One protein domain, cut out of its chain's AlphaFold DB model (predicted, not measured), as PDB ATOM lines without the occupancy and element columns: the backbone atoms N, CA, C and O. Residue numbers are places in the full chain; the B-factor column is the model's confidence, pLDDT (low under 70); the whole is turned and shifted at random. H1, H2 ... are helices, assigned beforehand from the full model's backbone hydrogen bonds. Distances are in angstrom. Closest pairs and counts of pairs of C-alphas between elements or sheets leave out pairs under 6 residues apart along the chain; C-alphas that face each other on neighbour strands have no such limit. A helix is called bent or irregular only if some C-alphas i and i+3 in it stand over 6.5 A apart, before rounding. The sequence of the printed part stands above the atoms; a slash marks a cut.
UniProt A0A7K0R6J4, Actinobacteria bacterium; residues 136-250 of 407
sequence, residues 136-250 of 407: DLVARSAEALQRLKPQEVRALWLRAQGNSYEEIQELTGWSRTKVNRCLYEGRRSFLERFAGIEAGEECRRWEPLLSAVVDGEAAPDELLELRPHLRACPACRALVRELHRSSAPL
ATOM      1  N   ASP A 136       7.174  38.508  35.972       87.31
ATOM      2  CA  ASP A 136       8.471  37.845  35.815       87.31
ATOM      3  C   ASP A 136       9.572  38.570  36.599       87.31
ATOM      4  O   ASP A 136      10.328  37.942  37.344       87.31
ATOM      5  N   LEU A 137       9.623  39.904  36.504       87.94
ATOM      6  CA  LEU A 137      10.565  40.732  37.255       87.94
ATOM      7  C   LEU A 137      10.402  40.548  38.769       87.94
ATOM      8  O   LEU A 137      11.391  40.386  39.492       87.94
ATOM      9  N   VAL A 138       9.160  40.551  39.262       89.62
ATOM     10  CA  VAL A 138       8.851  40.317  40.680       89.62
ATOM     11  C   VAL A 138       9.297  38.921  41.106       89.62
ATOM     12  O   VAL A 138       9.897  38.767  42.170       89.62
ATOM     13  N   ALA A 139       9.049  37.907  40.279       87.31
ATOM     14  CA  ALA A 139       9.386  36.531  40.606       87.31
ATOM     15  C   ALA A 139      10.913  36.314  40.670       87.31
ATOM     16  O   ALA A 139      11.405  35.736  41.643       87.31
ATOM     17  N   ARG A 140      11.680  36.869  39.721       88.69
ATOM     18  CA  ARG A 140      13.160  36.859  39.742       88.69
ATOM     19  C   ARG A 140      13.733  37.645  40.919       88.69
ATOM     20  O   ARG A 140      14.663  37.191  41.585       88.69
ATOM     21  N   SER A 141      13.139  38.796  41.235       90.75
ATOM     22  CA  SER A 141      13.518  39.593  42.409       90.75
ATOM     23  C   SER A 141      13.288  38.819  43.711       90.75
ATOM     24  O   SER A 141      14.122  38.860  44.616       90.75
ATOM     25  N   ALA A 142      12.181  38.077  43.807       90.88
ATOM     26  CA  ALA A 142      11.882  37.231  44.957       90.88
ATOM     27  C   ALA A 142      12.885  36.075  45.100       90.88
ATOM     28  O   ALA A 142      13.334  35.806  46.214       90.88
ATOM     29  N   GLU A 143      13.280  35.430  43.998       90.50
ATOM     30  CA  GLU A 143      14.332  34.405  44.006       90.50
ATOM     31  C   GLU A 143      15.671  34.978  44.503       90.50
ATOM     32  O   GLU A 143      16.317  34.388  45.371       90.50
ATOM     33  N   ALA A 144      16.064  36.164  44.024       93.12
ATOM     34  CA  ALA A 144      17.280  36.832  44.482       93.12
ATOM     35  C   ALA A 144      17.243  37.110  45.996       93.12
ATOM     36  O   ALA A 144      18.206  36.808  46.703       93.12
ATOM     37  N   LEU A 145      16.119  37.632  46.510       93.88
ATOM     38  CA  LEU A 145      15.931  37.939  47.933       93.88
ATOM     39  C   LEU A 145      15.983  36.702  48.837       93.88
ATOM     40  O   LEU A 145      16.511  36.792  49.943       93.88
ATOM     41  N   GLN A 146      15.483  35.549  48.386       90.62
ATOM     42  CA  GLN A 146      15.508  34.308  49.176       90.62
ATOM     43  C   GLN A 146      16.929  33.822  49.490       90.62
ATOM     44  O   GLN A 146      17.132  33.116  50.475       90.62
ATOM     45  N   ARG A 147      17.922  34.224  48.687       88.12
ATOM     46  CA  ARG A 147      19.332  33.840  48.861       88.12
ATOM     47  C   ARG A 147      20.174  34.877  49.616       88.12
ATOM     48  O   ARG A 147      21.400  34.732  49.676       88.12
ATOM     49  N   LEU A 148      19.565  35.944  50.131       95.25
ATOM     50  CA  LEU A 148      20.241  36.931  50.980       95.25
ATOM     51  C   LEU A 148      20.282  36.461  52.436       95.25
ATOM     52  O   LEU A 148      19.511  35.597  52.856       95.25
ATOM     53  N   LYS A 149      21.154  37.071  53.251       96.62
ATOM     54  CA  LYS A 149      21.145  36.780  54.688       96.62
ATOM     55  C   LYS A 149      19.832  37.293  55.302       96.62
ATOM     56  O   LYS A 149      19.427  38.417  54.990       96.62
ATOM     57  N   PRO A 150      19.214  36.581  56.263       96.62
ATOM     58  CA  PRO A 150      17.941  37.005  56.858       96.62
ATOM     59  C   PRO A 150      17.965  38.428  57.441       96.62
ATOM     60  O   PRO A 150      16.988  39.169  57.359       96.62
ATOM     61  N   GLN A 151      19.108  38.838  58.002       97.06
ATOM     62  CA  GLN A 151      19.286  40.177  58.569       97.06
ATOM     63  C   GLN A 151      19.343  41.272  57.489       97.06
ATOM     64  O   GLN A 151      18.826  42.368  57.701       97.06
ATOM     65  N   GLU A 152      19.925  40.972  56.325       97.56
ATOM     66  CA  GLU A 152      19.973  41.875  55.169       97.56
ATOM     67  C   GLU A 152      18.571  42.048  54.574       97.56
ATOM     68  O   GLU A 152      18.129  43.180  54.384       97.56
ATOM     69  N   VAL A 153      17.836  40.945  54.373       97.38
ATOM     70  CA  VAL A 153      16.446  40.975  53.883       97.38
ATOM     71  C   VAL A 153      15.561  41.795  54.819       97.38
ATOM     72  O   VAL A 153      14.845  42.681  54.359       97.38
ATOM     73  N   ARG A 154      15.654  41.569  56.137       97.19
ATOM     74  CA  ARG A 154      14.888  42.338  57.129       97.19
ATOM     75  C   ARG A 154      15.204  43.834  57.060       97.19
ATOM     76  O   ARG A 154      14.280  44.642  57.086       97.19
ATOM     77  N   ALA A 155      16.479  44.210  56.943       96.19
ATOM     78  CA  ALA A 155      16.874  45.613  56.817       96.19
ATOM     79  C   ALA A 155      16.323  46.254  55.532       96.19
ATOM     80  O   ALA A 155      15.767  47.351  55.580       96.19
ATOM     81  N   LEU A 156      16.447  45.566  54.391       95.94
ATOM     82  CA  LEU A 156      15.929  46.037  53.103       95.94
ATOM     83  C   LEU A 156      14.406  46.185  53.123       95.94
ATOM     84  O   LEU A 156      13.895  47.199  52.657       95.94
ATOM     85  N   TRP A 157      13.698  45.219  53.711       94.75
ATOM     86  CA  TRP A 157      12.245  45.241  53.860       94.75
ATOM     87  C   TRP A 157      11.766  46.417  54.714       94.75
ATOM     88  O   TRP A 157      10.841  47.133  54.331       94.75
ATOM     89  N   LEU A 158      12.411  46.666  55.857       90.69
ATOM     90  CA  LEU A 158      12.089  47.822  56.697       90.69
ATOM     91  C   LEU A 158      12.384  49.135  55.970       90.69
ATOM     92  O   LEU A 158      11.572  50.058  56.005       90.69
ATOM     93  N   ARG A 159      13.500  49.208  55.238       93.25
ATOM     94  CA  ARG A 159      13.826  50.396  54.449       93.25
ATOM     95  C   ARG A 159      12.832  50.632  53.306       93.25
ATOM     96  O   ARG A 159      12.525  51.785  53.020       93.25
ATOM     97  N   ALA A 160      12.331  49.577  52.666       87.25
ATOM     98  CA  ALA A 160      11.342  49.662  51.589       87.25
ATOM     99  C   ALA A 160       9.971  50.163  52.074       87.25
ATOM    100  O   ALA A 160       9.274  50.840  51.328       87.25
ATOM    101  N   GLN A 161       9.619  49.902  53.335       87.12
ATOM    102  CA  GLN A 161       8.421  50.455  53.981       87.12
ATOM    103  C   GLN A 161       8.531  51.956  54.309       87.12
ATOM    104  O   GLN A 161       7.578  52.535  54.813       87.12
ATOM    105  N   GLY A 162       9.679  52.588  54.042       84.06
ATOM    106  CA  GLY A 162       9.901  54.014  54.291       84.06
ATOM    107  C   GLY A 162      10.587  54.332  55.620       84.06
ATOM    108  O   GLY A 162      10.914  55.494  55.839       84.06
ATOM    109  N   ASN A 163      10.885  53.328  56.456       81.75
ATOM    110  CA  ASN A 163      11.530  53.561  57.750       81.75
ATOM    111  C   ASN A 163      12.897  54.250  57.584       81.75
ATOM    112  O   ASN A 163      13.710  53.913  56.702       81.75
ATOM    113  N   SER A 164      13.158  55.215  58.457       86.62
ATOM    114  CA  SER A 164      14.443  55.875  58.632       86.62
ATOM    115  C   SER A 164      15.468  54.914  59.242       86.62
ATOM    116  O   SER A 164      15.152  53.820  59.709       86.62
ATOM    117  N   TYR A 165      16.743  55.297  59.219       89.06
ATOM    118  CA  TYR A 165      17.784  54.455  59.806       89.06
ATOM    119  C   TYR A 165      17.639  54.329  61.326       89.06
ATOM    120  O   TYR A 165      17.943  53.267  61.856       89.06
ATOM    121  N   GLU A 166      17.172  55.384  61.992       88.50
ATOM    122  CA  GLU A 166      16.951  55.422  63.441       88.50
ATOM    123  C   GLU A 166      15.765  54.531  63.825       88.50
ATOM    124  O   GLU A 166      15.921  53.643  64.657       88.50
ATOM    125  N   GLU A 167      14.644  54.637  63.107       83.38
ATOM    126  CA  GLU A 167      13.475  53.762  63.294       83.38
ATOM    127  C   GLU A 167      13.834  52.284  63.079       83.38
ATOM    128  O   GLU A 167      13.405  51.407  63.825       83.38
ATOM    129  N   ILE A 168      14.688  51.979  62.091       90.81
ATOM    130  CA  ILE A 168      15.181  50.609  61.890       90.81
ATOM    131  C   ILE A 168      16.009  50.146  63.095       90.81
ATOM    132  O   ILE A 168      15.865  48.999  63.511       90.81
ATOM    133  N   GLN A 169      16.865  51.002  63.666       97.19
ATOM    134  CA  GLN A 169      17.636  50.652  64.861       97.19
ATOM    135  C   GLN A 169      16.727  50.343  66.049       97.19
ATOM    136  O   GLN A 169      16.976  49.354  66.738       97.19
ATOM    137  N   GLU A 170      15.683  51.143  66.260       93.81
ATOM    138  CA  GLU A 170      14.692  50.942  67.320       93.81
ATOM    139  C   GLU A 170      13.915  49.633  67.121       93.81
ATOM    140  O   GLU A 170      13.852  48.803  68.027       93.81
ATOM    141  N   LEU A 171      13.413  49.381  65.907       93.31
ATOM    142  CA  LEU A 171      12.630  48.184  65.574       93.31
ATOM    143  C   LEU A 171      13.431  46.875  65.629       93.31
ATOM    144  O   LEU A 171      12.853  45.792  65.776       93.31
ATOM    145  N   THR A 172      14.752  46.926  65.436       95.12
ATOM    146  CA  THR A 172      15.598  45.721  65.419       95.12
ATOM    147  C   THR A 172      16.531  45.593  66.618       95.12
ATOM    148  O   THR A 172      17.140  44.535  66.779       95.12
ATOM    149  N   GLY A 173      16.711  46.651  67.412       97.00
ATOM    150  CA  GLY A 173      17.739  46.734  68.453       97.00
ATOM    151  C   GLY A 173      19.172  46.680  67.905       97.00
ATOM    152  O   GLY A 173      20.081  46.196  68.575       97.00
ATOM    153  N   TRP A 174      19.395  47.087  66.650       98.06
ATOM    154  CA  TRP A 174      20.723  47.029  66.021       98.06
ATOM    155  C   TRP A 174      21.445  48.370  66.120       98.06
ATOM    156  O   TRP A 174      20.826  49.428  66.123       98.06
ATOM    157  N   SER A 175      22.780  48.342  66.132       97.94
ATOM    158  CA  SER A 175      23.571  49.571  66.038       97.94
ATOM    159  C   SER A 175      23.474  50.195  64.641       97.94
ATOM    160  O   SER A 175      23.327  49.488  63.638       97.94
ATOM    161  N   ARG A 176      23.646  51.521  64.550       96.38
ATOM    162  CA  ARG A 176      23.687  52.275  63.282       96.38
ATOM    163  C   ARG A 176      24.636  51.645  62.258       96.38
ATOM    164  O   ARG A 176      24.284  51.516  61.084       96.38
ATOM    165  N   THR A 177      25.818  51.215  62.708       97.75
ATOM    166  CA  THR A 177      26.837  50.553  61.880       97.75
ATOM    167  C   THR A 177      26.344  49.222  61.327       97.75
ATOM    168  O   THR A 177      26.559  48.936  60.150       97.75
ATOM    169  N   LYS A 178      25.648  48.418  62.141       97.81
ATOM    170  CA  LYS A 178      25.066  47.152  61.687       97.81
ATOM    171  C   LYS A 178      23.960  47.391  60.661       97.81
ATOM    172  O   LYS A 178      23.984  46.750  59.617       97.81
ATOM    173  N   VAL A 179      23.060  48.349  60.901       97.25
ATOM    174  CA  VAL A 179      22.006  48.718  59.937       97.25
ATOM    175  C   VAL A 179      22.613  49.157  58.602       97.25
ATOM    176  O   VAL A 179      22.219  48.649  57.553       97.25
ATOM    177  N   ASN A 180      23.620  50.037  58.630       95.94
ATOM    178  CA  ASN A 180      24.334  50.463  57.421       95.94
ATOM    179  C   ASN A 180      24.972  49.287  56.681       95.94
ATOM    180  O   ASN A 180      24.813  49.175  55.467       95.94
ATOM    181  N   ARG A 181      25.658  48.400  57.407       97.81
ATOM    182  CA  ARG A 181      26.295  47.220  56.823       97.81
ATOM    183  C   ARG A 181      25.270  46.291  56.180       97.81
ATOM    184  O   ARG A 181      25.443  45.941  55.022       97.81
ATOM    185  N   CYS A 182      24.186  45.951  56.879       97.38
ATOM    186  CA  CYS A 182      23.130  45.081  56.353       97.38
ATOM    187  C   CYS A 182      22.458  45.668  55.104       97.38
ATOM    188  O   CYS A 182      22.188  44.932  54.160       97.38
ATOM    189  N   LEU A 183      22.211  46.982  55.065       96.38
ATOM    190  CA  LEU A 183      21.642  47.640  53.886       96.38
ATOM    191  C   LEU A 183      22.624  47.673  52.712       96.38
ATOM    192  O   LEU A 183      22.220  47.424  51.577       96.38
ATOM    193  N   TYR A 184      23.895  47.982  52.969       97.62
ATOM    194  CA  TYR A 184      24.922  48.036  51.933       97.62
ATOM    195  C   TYR A 184      25.220  46.646  51.356       97.62
ATOM    196  O   TYR A 184      25.103  46.442  50.148       97.62
ATOM    197  N   GLU A 185      25.544  45.679  52.219       96.69
ATOM    198  CA  GLU A 185      25.811  44.295  51.820       96.69
ATOM    199  C   GLU A 185      24.582  43.673  51.163       96.69
ATOM    200  O   GLU A 185      24.717  43.062  50.107       96.69
ATOM    201  N   GLY A 186      23.388  43.907  51.719       97.12
ATOM    202  CA  GLY A 186      22.127  43.436  51.156       97.12
ATOM    203  C   GLY A 186      21.876  43.966  49.745       97.12
ATOM    204  O   GLY A 186      21.596  43.178  48.848       97.12
ATOM    205  N   ARG A 187      22.025  45.278  49.500       96.81
ATOM    206  CA  ARG A 187      21.854  45.856  48.150       96.81
ATOM    207  C   ARG A 187      22.859  45.287  47.157       96.81
ATOM    208  O   ARG A 187      22.470  44.922  46.053       96.81
ATOM    209  N   ARG A 188      24.134  45.196  47.545       97.31
ATOM    210  CA  ARG A 188      25.188  44.634  46.687       97.31
ATOM    211  C   ARG A 188      24.896  43.171  46.340       97.31
ATOM    212  O   ARG A 188      24.887  42.815  45.170       97.31
ATOM    213  N   SER A 189      24.599  42.369  47.359       95.12
ATOM    214  CA  SER A 189      24.265  40.943  47.263       95.12
ATOM    215  C   SER A 189      23.030  40.690  46.392       95.12
ATOM    216  O   SER A 189      23.025  39.759  45.585       95.12
ATOM    217  N   PHE A 190      22.005  41.539  46.522       95.81
ATOM    218  CA  PHE A 190      20.801  41.497  45.695       95.81
ATOM    219  C   PHE A 190      21.111  41.788  44.228       95.81
ATOM    220  O   PHE A 190      20.719  41.001  43.375       95.81
ATOM    221  N   LEU A 191      21.832  42.878  43.934       94.31
ATOM    222  CA  LEU A 191      22.166  43.267  42.560       94.31
ATOM    223  C   LEU A 191      23.002  42.198  41.851       94.31
ATOM    224  O   LEU A 191      22.717  41.869  40.706       94.31
ATOM    225  N   GLU A 192      23.992  41.633  42.542       93.81
ATOM    226  CA  GLU A 192      24.837  40.554  42.022       93.81
ATOM    227  C   GLU A 192      24.013  39.303  41.678       93.81
ATOM    228  O   GLU A 192      24.072  38.807  40.555       93.81
ATOM    229  N   ARG A 193      23.175  38.830  42.610       92.06
ATOM    230  CA  ARG A 193      22.313  37.653  42.388       92.06
ATOM    231  C   ARG A 193      21.279  37.892  41.299       92.06
ATOM    232  O   ARG A 193      21.047  37.018  40.473       92.06
ATOM    233  N   PHE A 194      20.647  39.060  41.311       92.44
ATOM    234  CA  PHE A 194      19.643  39.424  40.323       92.44
ATOM    235  C   PHE A 194      20.254  39.475  38.917       92.44
ATOM    236  O   PHE A 194      19.685  38.907  37.991       92.44
ATOM    237  N   ALA A 195      21.450  40.058  38.770       90.31
ATOM    238  CA  ALA A 195      22.181  40.057  37.506       90.31
ATOM    239  C   ALA A 195      22.530  38.636  37.031       90.31
ATOM    240  O   ALA A 195      22.344  38.340  35.854       90.31
ATOM    241  N   GLY A 196      22.960  37.743  37.930       90.75
ATOM    242  CA  GLY A 196      23.224  36.338  37.589       90.75
ATOM    243  C   GLY A 196      21.972  35.575  37.130       90.75
ATOM    244  O   GLY A 196      22.034  34.772  36.196       90.75
ATOM    245  N   ILE A 197      20.810  35.858  37.734       88.62
ATOM    246  CA  ILE A 197      19.518  35.288  37.314       88.62
ATOM    247  C   ILE A 197      19.122  35.812  35.924       88.62
ATOM    248  O   ILE A 197      18.783  35.010  35.056       88.62
ATOM    249  N   GLU A 198      19.214  37.124  35.686       87.62
ATOM    250  CA  GLU A 198      18.929  37.740  34.377       87.62
ATOM    251  C   GLU A 198      19.884  37.247  33.277       87.62
ATOM    252  O   GLU A 198      19.462  37.008  32.148       87.62
ATOM    253  N   ALA A 199      21.160  37.030  33.606       88.62
ATOM    254  CA  ALA A 199      22.162  36.489  32.688       88.62
ATOM    255  C   ALA A 199      22.014  34.973  32.435       88.62
ATOM    256  O   ALA A 199      22.753  34.406  31.627       88.62
ATOM    257  N   GLY A 200      21.095  34.292  33.130       88.12
ATOM    258  CA  GLY A 200      20.880  32.850  33.000       88.12
ATOM    259  C   GLY A 200      21.993  31.983  33.601       88.12
ATOM    260  O   GLY A 200      22.061  30.786  33.324       88.12
ATOM    261  N   GLU A 201      22.876  32.546  34.429       89.56
ATOM    262  CA  GLU A 201      23.892  31.784  35.172       89.56
ATOM    263  C   GLU A 201      23.236  30.797  36.134       89.56
ATOM    264  O   GLU A 201      23.619  29.629  36.187       89.56
ATOM    265  N   GLU A 202      22.181  31.239  36.819       87.94
ATOM    266  CA  GLU A 202      21.450  30.381  37.747       87.94
ATOM    267  C   GLU A 202      20.707  29.259  37.010       87.94
ATOM    268  O   GLU A 202      20.693  28.123  37.473       87.94
ATOM    269  N   CYS A 203      20.168  29.527  35.817       90.81
ATOM    270  CA  CYS A 203      19.545  28.492  34.986       90.81
ATOM    271  C   CYS A 203      20.545  27.384  34.620       90.81
ATOM    272  O   CYS A 203      20.210  26.205  34.705       90.81
ATOM    273  N   ARG A 204      21.789  27.753  34.275       92.25
ATOM    274  CA  ARG A 204      22.872  26.795  33.982       92.25
ATOM    275  C   ARG A 204      23.255  25.963  35.200       92.25
ATOM    276  O   ARG A 204      23.525  24.776  35.073       92.25
ATOM    277  N   ARG A 205      23.238  26.556  36.395       90.56
ATOM    278  CA  ARG A 205      23.486  25.819  37.641       90.56
ATOM    279  C   ARG A 205      22.445  24.719  37.880       90.56
ATOM    280  O   ARG A 205      22.802  23.658  38.383       90.56
ATOM    281  N   TRP A 206      21.183  24.968  37.529       91.75
ATOM    282  CA  TRP A 206      20.094  24.004  37.706       91.75
ATOM    283  C   TRP A 206      20.015  22.935  36.613       91.75
ATOM    284  O   TRP A 206      19.316  21.949  36.815       91.75
ATOM    285  N   GLU A 207      20.721  23.088  35.491       91.50
ATOM    286  CA  GLU A 207      20.644  22.190  34.329       91.50
ATOM    287  C   GLU A 207      20.774  20.690  34.674       91.50
ATOM    288  O   GLU A 207      19.900  19.931  34.246       91.50
ATOM    289  N   PRO A 208      21.743  20.238  35.502       92.00
ATOM    290  CA  PRO A 208      21.850  18.821  35.857       92.00
ATOM    291  C   PRO A 208      20.612  18.308  36.597       92.00
ATOM    292  O   PRO A 208      20.117  17.219  36.316       92.00
ATOM    293  N   LEU A 209      20.073  19.120  37.510       93.00
ATOM    294  CA  LEU A 209      18.889  18.752  38.274       93.00
ATOM    295  C   LEU A 209      17.622  18.811  37.412       93.00
ATOM    296  O   LEU A 209      16.745  17.973  37.571       93.00
ATOM    297  N   LEU A 210      17.524  19.753  36.467       91.94
ATOM    298  CA  LEU A 210      16.420  19.790  35.503       91.94
ATOM    299  C   LEU A 210      16.374  18.515  34.650       91.94
ATOM    300  O   LEU A 210      15.276  18.017  34.413       91.94
ATOM    301  N   SER A 211      17.530  17.976  34.237       90.62
ATOM    302  CA  SER A 211      17.595  16.667  33.566       90.62
ATOM    303  C   SER A 211      17.093  15.560  34.485       90.62
ATOM    304  O   SER A 211      16.135  14.883  34.137       90.62
ATOM    305  N   ALA A 212      17.631  15.461  35.706       90.88
ATOM    306  CA  ALA A 212      17.215  14.440  36.669       90.88
ATOM    307  C   ALA A 212      15.706  14.490  36.980       90.88
ATOM    308  O   ALA A 212      15.072  13.455  37.170       90.88
ATOM    309  N   VAL A 213      15.093  15.682  37.000       90.12
ATOM    310  CA  VAL A 213      13.635  15.828  37.147       90.12
ATOM    311  C   VAL A 213      12.885  15.243  35.952       90.12
ATOM    312  O   VAL A 213      11.869  14.579  36.153       90.12
ATOM    313  N   VAL A 214      13.363  15.492  34.733       89.00
ATOM    314  CA  VAL A 214      12.762  14.966  33.498       89.00
ATOM    315  C   VAL A 214      12.899  13.450  33.418       89.00
ATOM    316  O   VAL A 214      11.949  12.774  33.027       89.00
ATOM    317  N   ASP A 215      14.050  12.928  33.834       87.50
ATOM    318  CA  ASP A 215      14.360  11.498  33.840       87.50
ATOM    319  C   ASP A 215      13.659  10.751  34.998       87.50
ATOM    320  O   ASP A 215      13.609   9.523  35.021       87.50
ATOM    321  N   GLY A 216      13.057  11.484  35.944       87.69
ATOM    322  CA  GLY A 216      12.383  10.922  37.119       87.69
ATOM    323  C   GLY A 216      13.340  10.437  38.214       87.69
ATOM    324  O   GLY A 216      12.926   9.693  39.101       87.69
ATOM    325  N   GLU A 217      14.600  10.862  38.162       90.38
ATOM    326  CA  GLU A 217      15.684  10.463  39.065       90.38
ATOM    327  C   GLU A 217      15.913  11.458  40.218       90.38
ATOM    328  O   GLU A 217      16.630  11.146  41.167       90.38
ATOM    329  N   ALA A 218      15.300  12.646  40.167       90.62
ATOM    330  CA  ALA A 218      15.466  13.676  41.192       90.62
ATOM    331  C   ALA A 218      14.859  13.274  42.548       90.62
ATOM    332  O   ALA A 218      13.694  12.868  42.645       90.62
ATOM    333  N   ALA A 219      15.624  13.467  43.622       92.12
ATOM    334  CA  ALA A 219      15.168  13.205  44.979       92.12
ATOM    335  C   ALA A 219      14.151  14.267  45.461       92.12
ATOM    336  O   ALA A 219      14.164  15.416  45.005       92.12
ATOM    337  N   PRO A 220      13.277  13.938  46.437       89.25
ATOM    338  CA  PRO A 220      12.283  14.879  46.961       89.25
ATOM    339  C   PRO A 220      12.872  16.179  47.524       89.25
ATOM    340  O   PRO A 220      12.281  17.244  47.341       89.25
ATOM    341  N   ASP A 221      14.033  16.107  48.176       91.75
ATOM    342  CA  ASP A 221      14.701  17.280  48.746       91.75
ATOM    343  C   ASP A 221      15.231  18.211  47.647       91.75
ATOM    344  O   ASP A 221      15.044  19.426  47.711       91.75
ATOM    345  N   GLU A 222      15.780  17.650  46.568       91.44
ATOM    346  CA  GLU A 222      16.271  18.423  45.424       91.44
ATOM    347  C   GLU A 222      15.119  19.141  44.695       91.44
ATOM    348  O   GLU A 222      15.240  20.298  44.286       91.44
ATOM    349  N   LEU A 223      13.943  18.506  44.604       88.06
ATOM    350  CA  LEU A 223      12.729  19.140  44.075       88.06
ATOM    351  C   LEU A 223      12.287  20.349  44.912       88.06
ATOM    352  O   LEU A 223      11.795  21.344  44.364       88.06
ATOM    353  N   LEU A 224      12.439  20.278  46.240       89.62
ATOM    354  CA  LEU A 224      12.128  21.395  47.133       89.62
ATOM    355  C   LEU A 224      13.099  22.561  46.928       89.62
ATOM    356  O   LEU A 224      12.650  23.712  46.916       89.62
ATOM    357  N   GLU A 225      14.383  22.277  46.706       89.31
ATOM    358  CA  GLU A 225      15.402  23.288  46.407       89.31
ATOM    359  C   GLU A 225      15.207  23.951  45.035       89.31
ATOM    360  O   GLU A 225      15.401  25.160  44.901       89.31
ATOM    361  N   LEU A 226      14.761  23.193  44.031       89.56
ATOM    362  CA  LEU A 226      14.534  23.681  42.666       89.56
ATOM    363  C   LEU A 226      13.252  24.521  42.523       89.56
ATOM    364  O   LEU A 226      13.140  25.410  41.670       89.56
ATOM    365  N   ARG A 227      12.239  24.247  43.350       88.94
ATOM    366  CA  ARG A 227      10.898  24.841  43.246       88.94
ATOM    367  C   ARG A 227      10.868  26.380  43.237       88.94
ATOM    368  O   ARG A 227      10.075  26.926  42.459       88.94
ATOM    369  N   PRO A 228      11.643  27.114  44.058       87.31
ATOM    370  CA  PRO A 228      11.717  28.571  43.973       87.31
ATOM    371  C   PRO A 228      12.154  29.071  42.596       87.31
ATOM    372  O   PRO A 228      11.514  29.969  42.050       87.31
ATOM    373  N   HIS A 229      13.166  28.433  42.004       90.19
ATOM    374  CA  HIS A 229      13.664  28.796  40.684       90.19
ATOM    375  C   HIS A 229      12.612  28.539  39.598       90.19
ATOM    376  O   HIS A 229      12.299  29.429  38.815       90.19
ATOM    377  N   LEU A 230      11.947  27.376  39.597       89.56
ATOM    378  CA  LEU A 230      10.879  27.085  38.623       89.56
ATOM    379  C   LEU A 230       9.657  28.008  38.748       89.56
ATOM    380  O   LEU A 230       8.900  28.175  37.785       89.56
ATOM    381  N   ARG A 231       9.432  28.613  39.920       87.06
ATOM    382  CA  ARG A 231       8.405  29.650  40.118       87.06
ATOM    383  C   ARG A 231       8.830  31.003  39.556       87.06
ATOM    384  O   ARG A 231       7.974  31.701  39.021       87.06
ATOM    385  N   ALA A 232      10.115  31.326  39.645       85.75
ATOM    386  CA  ALA A 232      10.680  32.598  39.214       85.75
ATOM    387  C   ALA A 232      11.092  32.649  37.735       85.75
ATOM    388  O   ALA A 232      10.988  33.699  37.105       85.75
ATOM    389  N   CYS A 233      11.518  31.523  37.164       88.25
ATOM    390  CA  CYS A 233      12.055  31.442  35.813       88.25
ATOM    391  C   CYS A 233      11.057  30.776  34.843       88.25
ATOM    392  O   CYS A 233      10.902  29.547  34.855       88.25
ATOM    393  N   PRO A 234      10.379  31.544  33.965       86.25
ATOM    394  CA  PRO A 234       9.486  30.971  32.958       86.25
ATOM    395  C   PRO A 234      10.240  30.152  31.900       86.25
ATOM    396  O   PRO A 234       9.686  29.174  31.401       86.25
ATOM    397  N   ALA A 235      11.502  30.490  31.604       87.75
ATOM    398  CA  ALA A 235      12.326  29.765  30.637       87.75
ATOM    399  C   ALA A 235      12.618  28.325  31.092       87.75
ATOM    400  O   ALA A 235      12.326  27.388  30.354       87.75
ATOM    401  N   CYS A 236      13.080  28.121  32.332       89.81
ATOM    402  CA  CYS A 236      13.308  26.776  32.878       89.81
ATOM    403  C   CYS A 236      12.006  25.974  33.001       89.81
ATOM    404  O   CYS A 236      11.982  24.776  32.733       89.81
ATOM    405  N   ARG A 237      10.882  26.628  33.328       91.06
ATOM    406  CA  ARG A 237       9.565  25.969  33.337       91.06
ATOM    407  C   ARG A 237       9.137  25.515  31.940       91.06
ATOM    408  O   ARG A 237       8.562  24.436  31.804       91.06
ATOM    409  N   ALA A 238       9.372  26.336  30.919       88.81
ATOM    410  CA  ALA A 238       9.109  25.974  29.532       88.81
ATOM    411  C   ALA A 238      10.027  24.834  29.072       88.81
ATOM    412  O   ALA A 238       9.532  23.895  28.457       88.81
ATOM    413  N   LEU A 239      11.310  24.866  29.449       89.19
ATOM    414  CA  LEU A 239      12.278  23.811  29.153       89.19
ATOM    415  C   LEU A 239      11.842  22.459  29.731       89.19
ATOM    416  O   LEU A 239      11.749  21.493  28.988       89.19
ATOM    417  N   VAL A 240      11.484  22.393  31.016       90.44
ATOM    418  CA  VAL A 240      10.999  21.145  31.640       90.44
ATOM    419  C   VAL A 240       9.740  20.625  30.942       90.44
ATOM    420  O   VAL A 240       9.617  19.432  30.686       90.44
ATOM    421  N   ARG A 241       8.799  21.511  30.585       89.19
ATOM    422  CA  ARG A 241       7.596  21.120  29.827       89.19
ATOM    423  C   ARG A 241       7.938  20.597  28.435       89.19
ATOM    424  O   ARG A 241       7.272  19.680  27.969       89.19
ATOM    425  N   GLU A 242       8.918  21.187  27.760       88.56
ATOM    426  CA  GLU A 242       9.386  20.724  26.453       88.56
ATOM    427  C   GLU A 242      10.032  19.347  26.560       88.56
ATOM    428  O   GLU A 242       9.633  18.431  25.849       88.56
ATOM    429  N   LEU A 243      10.949  19.181  27.511       86.56
ATOM    430  CA  LEU A 243      11.643  17.925  27.758       86.56
ATOM    431  C   LEU A 243      10.680  16.802  28.170       86.56
ATOM    432  O   LEU A 243      10.805  15.686  27.682       86.56
ATOM    433  N   HIS A 244       9.650  17.081  28.977       86.31
ATOM    434  CA  HIS A 244       8.585  16.108  29.270       86.31
ATOM    435  C   HIS A 244       7.728  15.753  28.043       86.31
ATOM    436  O   HIS A 244       7.220  14.639  27.939       86.31
ATOM    437  N   ARG A 245       7.534  16.688  27.104       83.94
ATOM    438  CA  ARG A 245       6.798  16.411  25.860       83.94
ATOM    439  C   ARG A 245       7.620  15.577  24.884       83.94
ATOM    440  O   ARG A 245       7.046  14.727  24.212       83.94
ATOM    441  N   SER A 246       8.929  15.812  24.799       78.69
ATOM    442  CA  SER A 246       9.829  15.064  23.914       78.69
ATOM    443  C   SER A 246      10.233  13.698  24.478       78.69
ATOM    444  O   SER A 246      10.473  12.778  23.699       78.69
ATOM    445  N   SER A 247      10.248  13.538  25.805       65.69
ATOM    446  CA  SER A 247      10.443  12.251  26.496       65.69
ATOM    447  C   SER A 247       9.183  11.376  26.548       65.69
ATOM    448  O   SER A 247       9.263  10.221  26.976       65.69
ATOM    449  N   ALA A 248       8.035  11.868  26.053       61.44
ATOM    450  CA  ALA A 248       6.874  11.027  25.760       61.44
ATOM    451  C   ALA A 248       7.331   9.798  24.955       61.44
ATOM    452  O   ALA A 248       8.154   9.927  24.048       61.44
ATOM    453  N   PRO A 249       6.872   8.592  25.324       57.84
ATOM    454  CA  PRO A 249       7.724   7.418  25.383       57.84
ATOM    455  C   PRO A 249       8.414   7.155  24.048       57.84
ATOM    456  O   PRO A 249       7.826   6.604  23.117       57.84
ATOM    457  N   LEU A 250       9.718   7.435  24.012       54.41
ATOM    458  CA  LEU A 250      10.630   6.881  23.010       54.41
ATOM    459  C   LEU A 250      10.590   5.338  23.016       54.41
ATOM    460  O   LEU A 250      10.987   4.711  22.041       54.41
TER     461      LEU A 250
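What this domain is: This is residues 136 to 250 of the 407 residues of a protein of Actinobacteria bacterium (UniProt A0A7K0R6J4). A long, loose rod of helices in two groups, joined near the middle by H1: in one group the long helix H4 runs back past the short helices H1, H2 and H3, which pack in a row along it, and in the other H5 and H7 run side by side while H6 packs slantwise on H5. H1 lies near the middle of the rod, packing on the last part of H4 and on the last part of H6. The printed part has 115 residues with seven named helices, H1 to H7 in order, and no named strand; the class is all helix. The whole is loose, with a radius of gyration of the C-alphas of 18.3 A, and spans 63 by 25 by 19 A.

How they stand to each other: H1, residues 136 to 146, touches residues 190 to 198 of H4, residues 176 to 198, at a steep tilt of 49 degrees, opposite ways; the closest C-alphas are those of Ala 144 and Phe 194, 5.4 A apart. H2, residues 150 to 160, touches residues 179 to 187 of H4, about perpendicular at 86 degrees, closest at the C-alphas of Glu 152 and Cys 182, 4.7 A. H3, residues 165 to 172, touches residues 176 to 179 of H4, about perpendicular at 89 degrees, closest at the C-alphas of Gln 169 and Arg 176, 6.5 A. H5, residues 201 to 215, is close to H4 but not clearly touching it, with the C-alphas of Gly 196 and Glu 202 closest at 6.2 A. H6, residues 220 to 232, touches H1 with residues 228 to 232, closest at the C-alphas of Ala 139 and Ala 232, 4.4 A. H6 touches H5 with residues 222 to 226 at a steep tilt of 51 degrees, closest at the C-alphas of Trp 206 and Leu 226, 7.5 A. H7, residues 234 to 246, touches H5 at a shallow tilt of 27 degrees, the same way, closest at the C-alphas of Val 214 and His 244, 6.1 A. H6 and H7 touch only at the corner by their link, and only just, with 3 pairs of C-alphas within 8 A; the closest are those of Leu 230 and Arg 237, 5.6 A. H4 is apart from H6 and H7. In H1, H2, H3, H4 and H7 every O i to N i+4 pair is within hydrogen-bond range; in H5 it is 9 of 11 and in H6 7 of 9.

Where its parts are: H1 begins at C-alpha 136, (8.471, 37.845, 35.815). H4 measures 32.7 A from C-alpha 176, (23.687, 52.275, 63.282), to C-alpha 198. H5 measures 22.5 A and is irregular, with C-alphas 205 and 208 7.4 A apart; H6 measures 19.4 A and is only just irregular, with C-alphas 225 and 228 6.9 A apart. H7 measures 18.3 A and ends at C-alpha 246, (9.829, 15.064, 23.914).

The domain as a whole: The two C-alphas farthest apart are those of Glu 166 and Leu 250, 63.5 A. The printed part has no cut, and the six links between helices are tight. The mean pLDDT of the printed part is 90.3; residues 247 to 250 are under 70.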